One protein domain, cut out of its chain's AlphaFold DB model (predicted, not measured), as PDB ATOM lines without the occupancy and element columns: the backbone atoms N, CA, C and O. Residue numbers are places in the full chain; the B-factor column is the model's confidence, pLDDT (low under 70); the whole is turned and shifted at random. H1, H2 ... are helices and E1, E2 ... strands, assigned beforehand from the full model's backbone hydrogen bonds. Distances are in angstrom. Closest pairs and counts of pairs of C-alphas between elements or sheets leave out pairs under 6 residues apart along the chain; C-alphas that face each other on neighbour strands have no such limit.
ATOM      1  N   VAL A  19      60.050   9.177 310.650       55.69
ATOM      2  CA  VAL A  19      60.481   9.498 309.296       55.69
ATOM      3  C   VAL A  19      60.318   8.191 308.545       55.69
ATOM      4  O   VAL A  19      61.195   7.335 308.566       55.69
ATOM      5  N   GLU A  20      59.125   7.978 308.002       69.19
ATOM      6  CA  GLU A  20      58.854   6.819 307.173       69.19
ATOM      7  C   GLU A  20      59.671   6.986 305.893       69.19
ATOM      8  O   GLU A  20      59.458   7.909 305.103       69.19
ATOM      9  N   MET A  21      60.680   6.132 305.752       70.56
ATOM     10  CA  MET A  21      61.570   6.103 304.603       70.56
ATOM     11  C   MET A  21      61.176   4.925 303.725       70.56
ATOM     12  O   MET A  21      60.962   3.816 304.212       70.56
ATOM     13  N   LEU A  22      61.097   5.171 302.425       75.88
ATOM     14  CA  LEU A  22      60.819   4.155 301.429       75.88
ATOM     15  C   LEU A  22      62.062   3.962 300.569       75.88
ATOM     16  O   LEU A  22      62.535   4.897 299.922       75.88
ATOM     17  N   GLN A  23      62.593   2.744 300.556       75.62
ATOM     18  CA  GLN A  23      63.687   2.391 299.662       75.62
ATOM     19  C   GLN A  23      63.116   2.003 298.296       75.62
ATOM     20  O   GLN A  23      62.365   1.035 298.189       75.62
ATOM     21  N   LEU A  24      63.480   2.751 297.255       71.25
ATOM     22  CA  LEU A  24      63.057   2.531 295.871       71.25
ATOM     23  C   LEU A  24      64.278   2.579 294.949       71.25
ATOM     24  O   LEU A  24      65.034   3.551 294.984       71.25
ATOM     25  N   ASN A  25      64.488   1.549 294.120       65.00
ATOM     26  CA  ASN A  25      65.628   1.459 293.187       65.00
ATOM     27  C   ASN A  25      67.000   1.755 293.831       65.00
ATOM     28  O   ASN A  25      67.848   2.427 293.249       65.00
ATOM     29  N   GLY A  26      67.218   1.295 295.066       66.44
ATOM     30  CA  GLY A  26      68.477   1.519 295.786       66.44
ATOM     31  C   GLY A  26      68.669   2.940 296.332       66.44
ATOM     32  O   GLY A  26      69.686   3.206 296.966       66.44
ATOM     33  N   PHE A  27      67.693   3.834 296.155       71.44
ATOM     34  CA  PHE A  27      67.668   5.158 296.769       71.44
ATOM     35  C   PHE A  27      66.648   5.199 297.906       71.44
ATOM     36  O   PHE A  27      65.572   4.606 297.821       71.44
ATOM     37  N   MET A  28      66.988   5.902 298.983       74.19
ATOM     38  CA  MET A  28      66.041   6.199 300.052       74.19
ATOM     39  C   MET A  28      65.278   7.469 299.698       74.19
ATOM     40  O   MET A  28      65.896   8.492 299.408       74.19
ATOM     41  N   TYR A  29      63.953   7.384 299.745       76.69
ATOM     42  CA  TYR A  29      63.055   8.524 299.624       76.69
ATOM     43  C   TYR A  29      62.325   8.722 300.939       76.69
ATOM     44  O   TYR A  29      61.831   7.770 301.552       76.69
ATOM     45  N   SER A  30      62.218   9.973 301.362       81.00
ATOM     46  CA  SER A  30      61.353  10.322 302.483       81.00
ATOM     47  C   SER A  30      59.895  10.203 302.053       81.00
ATOM     48  O   SER A  30      59.552  10.513 300.910       81.00
ATOM     49  N   LYS A  31      59.004   9.828 302.972       81.75
ATOM     50  CA  LYS A  31      57.554   9.842 302.735       81.75
ATOM     51  C   LYS A  31      57.077  11.139 302.082       81.75
ATOM     52  O   LYS A  31      56.335  11.079 301.110       81.75
ATOM     53  N   SER A  32      57.556  12.296 302.543       81.31
ATOM     54  CA  SER A  32      57.242  13.591 301.929       81.31
ATOM     55  C   SER A  32      57.594  13.638 300.440       81.31
ATOM     56  O   SER A  32      56.734  13.982 299.639       81.31
ATOM     57  N   GLU A  33      58.797  13.203 300.053       80.81
ATOM     58  CA  GLU A  33      59.238  13.197 298.652       80.81
ATOM     59  C   GLU A  33      58.368  12.281 297.787       80.81
ATOM     60  O   GLU A  33      57.969  12.645 296.680       80.81
ATOM     61  N   VAL A  34      58.028  11.097 298.305       82.56
ATOM     62  CA  VAL A  34      57.153  10.145 297.608       82.56
ATOM     63  C   VAL A  34      55.761  10.744 297.423       82.56
ATOM     64  O   VAL A  34      55.214  10.710 296.321       82.56
ATOM     65  N   LEU A  35      55.190  11.334 298.473       83.25
ATOM     66  CA  LEU A  35      53.875  11.970 298.422       83.25
ATOM     67  C   LEU A  35      53.857  13.181 297.486       83.25
ATOM     68  O   LEU A  35      52.887  13.362 296.753       83.25
ATOM     69  N   GLU A  36      54.908  13.999 297.478       83.94
ATOM     70  CA  GLU A  36      55.049  15.127 296.555       83.94
ATOM     71  C   GLU A  36      55.147  14.655 295.103       83.94
ATOM     72  O   GLU A  36      54.443  15.182 294.240       83.94
ATOM     73  N   ALA A  37      55.925  13.606 294.829       83.62
ATOM     74  CA  ALA A  37      56.022  13.024 293.495       83.62
ATOM     75  C   ALA A  37      54.686  12.416 293.023       83.62
ATOM     76  O   ALA A  37      54.316  12.543 291.851       83.62
ATOM     77  N   LEU A  38      53.928  11.794 293.933       83.69
ATOM     78  CA  LEU A  38      52.578  11.296 293.664       83.69
ATOM     79  C   LEU A  38      51.606  12.455 293.387       83.69
ATOM     80  O   LEU A  38      50.896  12.429 292.380       83.69
ATOM     81  N   LYS A  39      51.626  13.522 294.194       84.88
ATOM     82  CA  LYS A  39      50.828  14.736 293.947       84.88
ATOM     83  C   LYS A  39      51.154  15.378 292.600       84.88
ATOM     84  O   LYS A  39      50.235  15.714 291.857       84.88
ATOM     85  N   ALA A  40      52.433  15.473 292.238       84.06
ATOM     86  CA  ALA A  40      52.875  16.000 290.947       84.06
ATOM     87  C   ALA A  40      52.363  15.172 289.751       84.06
ATOM     88  O   ALA A  40      52.183  15.707 288.660       84.06
ATOM     89  N   ARG A  41      52.071  13.878 289.946       79.88
ATOM     90  CA  ARG A  41      51.420  13.015 288.940       79.88
ATOM     91  C   ARG A  41      49.885  13.056 288.969       79.88
ATOM     92  O   ARG A  41      49.243  12.323 288.209       79.88
ATOM     93  N   GLY A  42      49.297  13.894 289.819       84.25
ATOM     94  CA  GLY A  42      47.851  14.058 289.947       84.25
ATOM     95  C   GLY A  42      47.181  13.045 290.876       84.25
ATOM     96  O   GLY A  42      45.978  12.821 290.745       84.25
ATOM     97  N   TYR A  43      47.929  12.416 291.788       87.44
ATOM     98  CA  TYR A  43      47.335  11.633 292.873       87.44
ATOM     99  C   TYR A  43      46.904  12.551 294.022       87.44
ATOM    100  O   TYR A  43      47.594  13.504 294.388       87.44
ATOM    101  N   GLN A  44      45.766  12.238 294.626       89.50
ATOM    102  CA  GLN A  44      45.274  12.859 295.844       89.50
ATOM    103  C   GLN A  44      45.651  11.985 297.036       89.50
ATOM    104  O   GLN A  44      45.377  10.788 297.050       89.50
ATOM    105  N   ILE A  45      46.270  12.589 298.048       88.38
ATOM    106  CA  ILE A  45      46.629  11.878 299.274       88.38
ATOM    107  C   ILE A  45      45.440  11.945 300.230       88.38
ATOM    108  O   ILE A  45      45.045  13.034 300.650       88.38
ATOM    109  N   LYS A  46      44.861  10.790 300.555       87.38
ATOM    110  CA  LYS A  46      43.793  10.634 301.544       87.38
ATOM    111  C   LYS A  46      44.305   9.837 302.731       87.38
ATOM    112  O   LYS A  46      45.060   8.889 302.562       87.38
ATOM    113  N   ILE A  47      43.862  10.206 303.922       83.56
ATOM    114  CA  ILE A  47      44.178   9.468 305.141       83.56
ATOM    115  C   ILE A  47      43.082   8.428 305.344       83.56
ATOM    116  O   ILE A  47      41.907   8.778 305.461       83.56
ATOM    117  N   TRP A  48      43.467   7.160 305.363       82.31
ATOM    118  CA  TRP A  48      42.605   6.046 305.710       82.31
ATOM    119  C   TRP A  48      42.864   5.643 307.151       82.31
ATOM    120  O   TRP A  48      43.999   5.374 307.530       82.31
ATOM    121  N   LYS A  49      41.815   5.640 307.963       77.94
ATOM    122  CA  LYS A  49      41.890   5.236 309.362       77.94
ATOM    123  C   LYS A  49      41.212   3.885 309.507       77.94
ATOM    124  O   LYS A  49      40.074   3.732 309.057       77.94
ATOM    125  N   TYR A  50      41.891   2.933 310.134       70.50
ATOM    126  CA  TYR A  50      41.230   1.714 310.574       70.50
ATOM    127  C   TYR A  50      40.280   2.067 311.722       70.50
ATOM    128  O   TYR A  50      40.639   2.825 312.619       70.50
ATOM    129  N   LEU A  51      39.055   1.538 311.667       65.88
ATOM    130  CA  LEU A  51      37.980   1.827 312.627       65.88
ATOM    131  C   LEU A  51      38.370   1.549 314.089       65.88
ATOM    132  O   LEU A  51      37.801   2.165 314.983       65.88
ATOM    133  N   ASP A  52      39.338   0.659 314.308       62.50
ATOM    134  CA  ASP A  52      39.741   0.181 315.633       62.50
ATOM    135  C   ASP A  52      41.040   0.819 316.159       62.50
ATOM    136  O   ASP A  52      41.386   0.645 317.322       62.50
ATOM    137  N   ASP A  53      41.771   1.575 315.329       58.34
ATOM    138  CA  ASP A  53      43.079   2.108 315.715       58.34
ATOM    139  C   ASP A  53      43.369   3.461 315.045       58.34
ATOM    140  O   ASP A  53      43.825   3.544 313.903       58.34
ATOM    141  N   ASP A  54      43.129   4.552 315.782       58.03
ATOM    142  CA  ASP A  54      43.413   5.922 315.312       58.03
ATOM    143  C   ASP A  54      44.931   6.178 315.167       58.03
ATOM    144  O   ASP A  54      45.344   7.138 314.515       58.03
ATOM    145  N   GLN A  55      45.774   5.301 315.730       61.41
ATOM    146  CA  GLN A  55      47.233   5.364 315.605       61.41
ATOM    147  C   GLN A  55      47.761   4.754 314.293       61.41
ATOM    148  O   GLN A  55      48.856   5.126 313.865       61.41
ATOM    149  N   ASN A  56      46.984   3.906 313.612       64.12
ATOM    150  CA  ASN A  56      47.289   3.333 312.298       64.12
ATOM    151  C   ASN A  56      46.541   4.061 311.176       64.12
ATOM    152  O   ASN A  56      45.953   3.458 310.279       64.12
ATOM    153  N   ALA A  57      46.570   5.389 311.201       72.38
ATOM    154  CA  ALA A  57      46.185   6.164 310.035       72.38
ATOM    155  C   ALA A  57      47.207   5.927 308.906       72.38
ATOM    156  O   ALA A  57      48.383   6.267 309.040       72.38
ATOM    157  N   VAL A  58      46.765   5.350 307.790       81.31
ATOM    158  CA  VAL A  58      47.592   5.088 306.609       81.31
ATOM    159  C   VAL A  58      47.281   6.116 305.531       81.31
ATOM    160  O   VAL A  58      46.127   6.364 305.188       81.31
ATOM    161  N   GLU A  59      48.314   6.722 304.958       86.00
ATOM    162  CA  GLU A  59      48.149   7.604 303.804       86.00
ATOM    163  C   GLU A  59      48.033   6.796 302.510       86.00
ATOM    164  O   GLU A  59      48.893   5.986 302.170       86.00
ATOM    165  N   CYS A  60      46.970   7.040 301.757       88.06
ATOM    166  CA  CYS A  60      46.716   6.418 300.470       88.06
ATOM    167  C   CYS A  60      46.767   7.471 299.361       88.06
ATOM    168  O   CYS A  60      46.224   8.566 299.498       88.06
ATOM    169  N   ALA A  61      47.406   7.133 298.246       89.12
ATOM    170  CA  ALA A  61      47.445   7.931 297.034       89.12
ATOM    171  C   ALA A  61      46.391   7.411 296.052       89.12
ATOM    172  O   ALA A  61      46.570   6.369 295.427       89.12
ATOM    173  N   VAL A  62      45.292   8.147 295.914       89.06
ATOM    174  CA  VAL A  62      44.146   7.794 295.062       89.06
ATOM    175  C   VAL A  62      44.057   8.732 293.861       89.06
ATOM    176  O   VAL A  62      44.481   9.885 293.942       89.06
ATOM    177  N   LYS A  63      43.497   8.278 292.738       86.81
ATOM    178  CA  LYS A  63      43.277   9.115 291.547       86.81
ATOM    179  C   LYS A  63      41.804   9.064 291.137       86.81
ATOM    180  O   LYS A  63      41.117   8.103 291.438       86.81
ATOM    181  N   ASN A  64      41.289  10.109 290.483       81.12
ATOM    182  CA  ASN A  64      39.930  10.124 289.909       81.12
ATOM    183  C   ASN A  64      38.790   9.721 290.872       81.12
ATOM    184  O   ASN A  64      37.817   9.100 290.460       81.12
ATOM    185  N   GLY A  65      38.894  10.074 292.156       77.31
ATOM    186  CA  GLY A  65      37.852   9.757 293.137       77.31
ATOM    187  C   GLY A  65      37.876   8.318 293.665       77.31
ATOM    188  O   GLY A  65      36.939   7.935 294.360       77.31
ATOM    189  N   GLU A  66      38.937   7.550 293.401       84.94
ATOM    190  CA  GLU A  66      39.133   6.232 294.010       84.94
ATOM    191  C   GLU A  66      39.070   6.285 295.546       84.94
ATOM    192  O   GLU A  66      39.423   7.281 296.201       84.94
ATOM    193  N   LEU A  67      38.596   5.182 296.127       84.50
ATOM    194  CA  LEU A  67      38.559   5.002 297.570       84.50
ATOM    195  C   LEU A  67      39.958   4.644 298.087       84.50
ATOM    196  O   LEU A  67      40.732   3.963 297.401       84.50
ATOM    197  N   PRO A  68      40.322   5.136 299.281       84.31
ATOM    198  CA  PRO A  68      41.568   4.737 299.895       84.31
ATOM    199  C   PRO A  68      41.456   3.278 300.354       84.31
ATOM    200  O   PRO A  68      40.569   2.930 301.129       84.31
ATOM    201  N   SER A  69      42.373   2.452 299.861       83.81
ATOM    202  CA  SER A  69      42.429   1.010 300.109       83.81
ATOM    203  C   SER A  69      43.877   0.577 300.308       83.81
ATOM    204  O   SER A  69      44.805   1.320 299.975       83.81
ATOM    205  N   GLU A  70      44.083  -0.654 300.769       82.94
ATOM    206  CA  GLU A  70      45.414  -1.238 300.984       82.94
ATOM    207  C   GLU A  70      46.288  -1.299 299.723       82.94
ATOM    208  O   GLU A  70      47.515  -1.363 299.804       82.94
ATOM    209  N   GLU A  71      45.674  -1.310 298.544       81.75
ATOM    210  CA  GLU A  71      46.360  -1.288 297.247       81.75
ATOM    211  C   GLU A  71      46.851   0.115 296.877       81.75
ATOM    212  O   GLU A  71      47.884   0.269 296.225       81.75
ATOM    213  N   ASN A  72      46.152   1.134 297.377       86.44
ATOM    214  CA  ASN A  72      46.422   2.541 297.122       86.44
ATOM    215  C   ASN A  72      47.293   3.177 298.212       86.44
ATOM    216  O   ASN A  72      47.457   4.394 298.227       86.44
ATOM    217  N   MET A  73      47.875   2.391 299.122       87.38
ATOM    218  CA  MET A  73      48.793   2.908 300.140       87.38
ATOM    219  C   MET A  73      49.983   3.628 299.498       87.38
ATOM    220  O   MET A  73      50.562   3.147 298.519       87.38
ATOM    221  N   TRP A  74      50.385   4.761 300.078       84.81
ATOM    222  CA  TRP A  74      51.412   5.650 299.526       84.81
ATOM    223  C   TRP A  74      52.715   4.922 299.181       84.81
ATOM    224  O   TRP A  74      53.327   5.221 298.161       84.81
ATOM    225  N   HIS A  75      53.122   3.941 299.993       83.31
ATOM    226  CA  HIS A  75      54.353   3.190 299.776       83.31
ATOM    227  C   HIS A  75      54.235   2.178 298.629       83.31
ATOM    228  O   HIS A  75      55.191   2.002 297.880       83.31
ATOM    229  N   LYS A  76      53.067   1.546 298.436       85.44
ATOM    230  CA  LYS A  76      52.820   0.627 297.309       85.44
ATOM    231  C   LYS A  76      52.686   1.385 295.998       85.44
ATOM    232  O   LYS A  76      53.319   1.023 295.009       85.44
ATOM    233  N   VAL A  77      51.891   2.452 296.003       84.69
ATOM    234  CA  VAL A  77      51.713   3.311 294.828       84.69
ATOM    235  C   VAL A  77      53.032   3.996 294.505       84.69
ATOM    236  O   VAL A  77      53.461   3.962 293.360       84.69
ATOM    237  N   GLY A  78      53.717   4.542 295.510       80.69
ATOM    238  CA  GLY A  78      55.052   5.113 295.383       80.69
ATOM    239  C   GLY A  78      56.022   4.130 294.748       80.69
ATOM    240  O   GLY A  78      56.658   4.481 293.762       80.69
ATOM    241  N   ASN A  79      56.061   2.884 295.223       81.44
ATOM    242  CA  ASN A  79      56.875   1.841 294.613       81.44
ATOM    243  C   ASN A  79      56.498   1.609 293.139       81.44
ATOM    244  O   ASN A  79      57.304   1.891 292.262       81.44
ATOM    245  N   LYS A  80      55.239   1.290 292.833       80.12
ATOM    246  CA  LYS A  80      54.770   1.029 291.458       80.12
ATOM    247  C   LYS A  80      54.971   2.203 290.485       80.12
ATOM    248  O   LYS A  80      55.209   2.012 289.296       80.12
ATOM    249  N   VAL A  81      54.816   3.434 290.965       74.38
ATOM    250  CA  VAL A  81      54.797   4.658 290.147       74.38
ATOM    251  C   VAL A  81      56.206   5.241 289.982       74.38
ATOM    252  O   VAL A  81      56.535   5.748 288.900       74.38
ATOM    253  N   LEU A  82      57.039   5.178 291.025       69.25
ATOM    254  CA  LEU A  82      58.403   5.725 291.048       69.25
ATOM    255  C   LEU A  82      59.476   4.694 290.661       69.25
ATOM    256  O   LEU A  82      60.542   5.108 290.208       69.25
ATOM    257  N   GLU A  83      59.199   3.387 290.727       62.97
ATOM    258  CA  GLU A  83      60.069   2.337 290.159       62.97
ATOM    259  C   GLU A  83      60.334   2.590 288.665       62.97
ATOM    260  O   GLU A  83      61.457   2.433 288.190       62.97
ATOM    261  N   ILE A  84      59.336   3.122 287.949       55.69
ATOM    262  CA  ILE A  84      59.412   3.422 286.512       55.69
ATOM    263  C   ILE A  84      60.281   4.669 286.220       55.69
ATOM    264  O   ILE A  84      60.683   4.890 285.077       55.69
TER     265      ILE A  84
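Overview. This is residues 19 to 84 of the 90 residues of an uncharacterized protein of Chryseobacterium shandongense (UniProt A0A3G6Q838). Two short helices, H1 and H2, pack on each other steeply in the middle, between a small hairpin, E1 and E2, and a longer one, E3 and E4. The 66 printed residues run E1, E2, H1, E3, E4, H2; both sheets are antiparallel, the class is mixed. The whole is compact, radius of gyration of the C-alphas 11.7 A, spans 35 by 27 by 16 A.

Along the chain. E1, residues 21 to 24, 9.6 A, begins at C-alpha 21 (61.570, 6.103, 304.603). E2 is residues 27 to 30, 10.0 A; H1, 31 to 40, 14.1 A; E3, 44 to 50, 18.9 A. E4, 53 to 62, 21.4 A, bends by 67 degrees at residue 56. H2, 74 to 82, 11.0 A, ends at C-alpha 82 (58.403, 5.725, 291.048).

Arrangement. Within hydrogen-bond range are N 22 and O 29 of E1 and E2, 2.8 A, and N 46 and O 60 of E3 and E4, 2.8 A. H1 and H2 touch, closest C-alphas Val 34 and Gly 78, 5.9 A, at a steep tilt of 57 degrees, the same way; every O i to N i+4 pair in both is within range. E1 and E2 are apart from E3 and E4.

Size, cuts and confidence. The printed part has no cut. E4 to H2 is a long link. pLDDT is under 70 at residues 19 to 20, 25 to 26, 51 to 56 and 82 to 84.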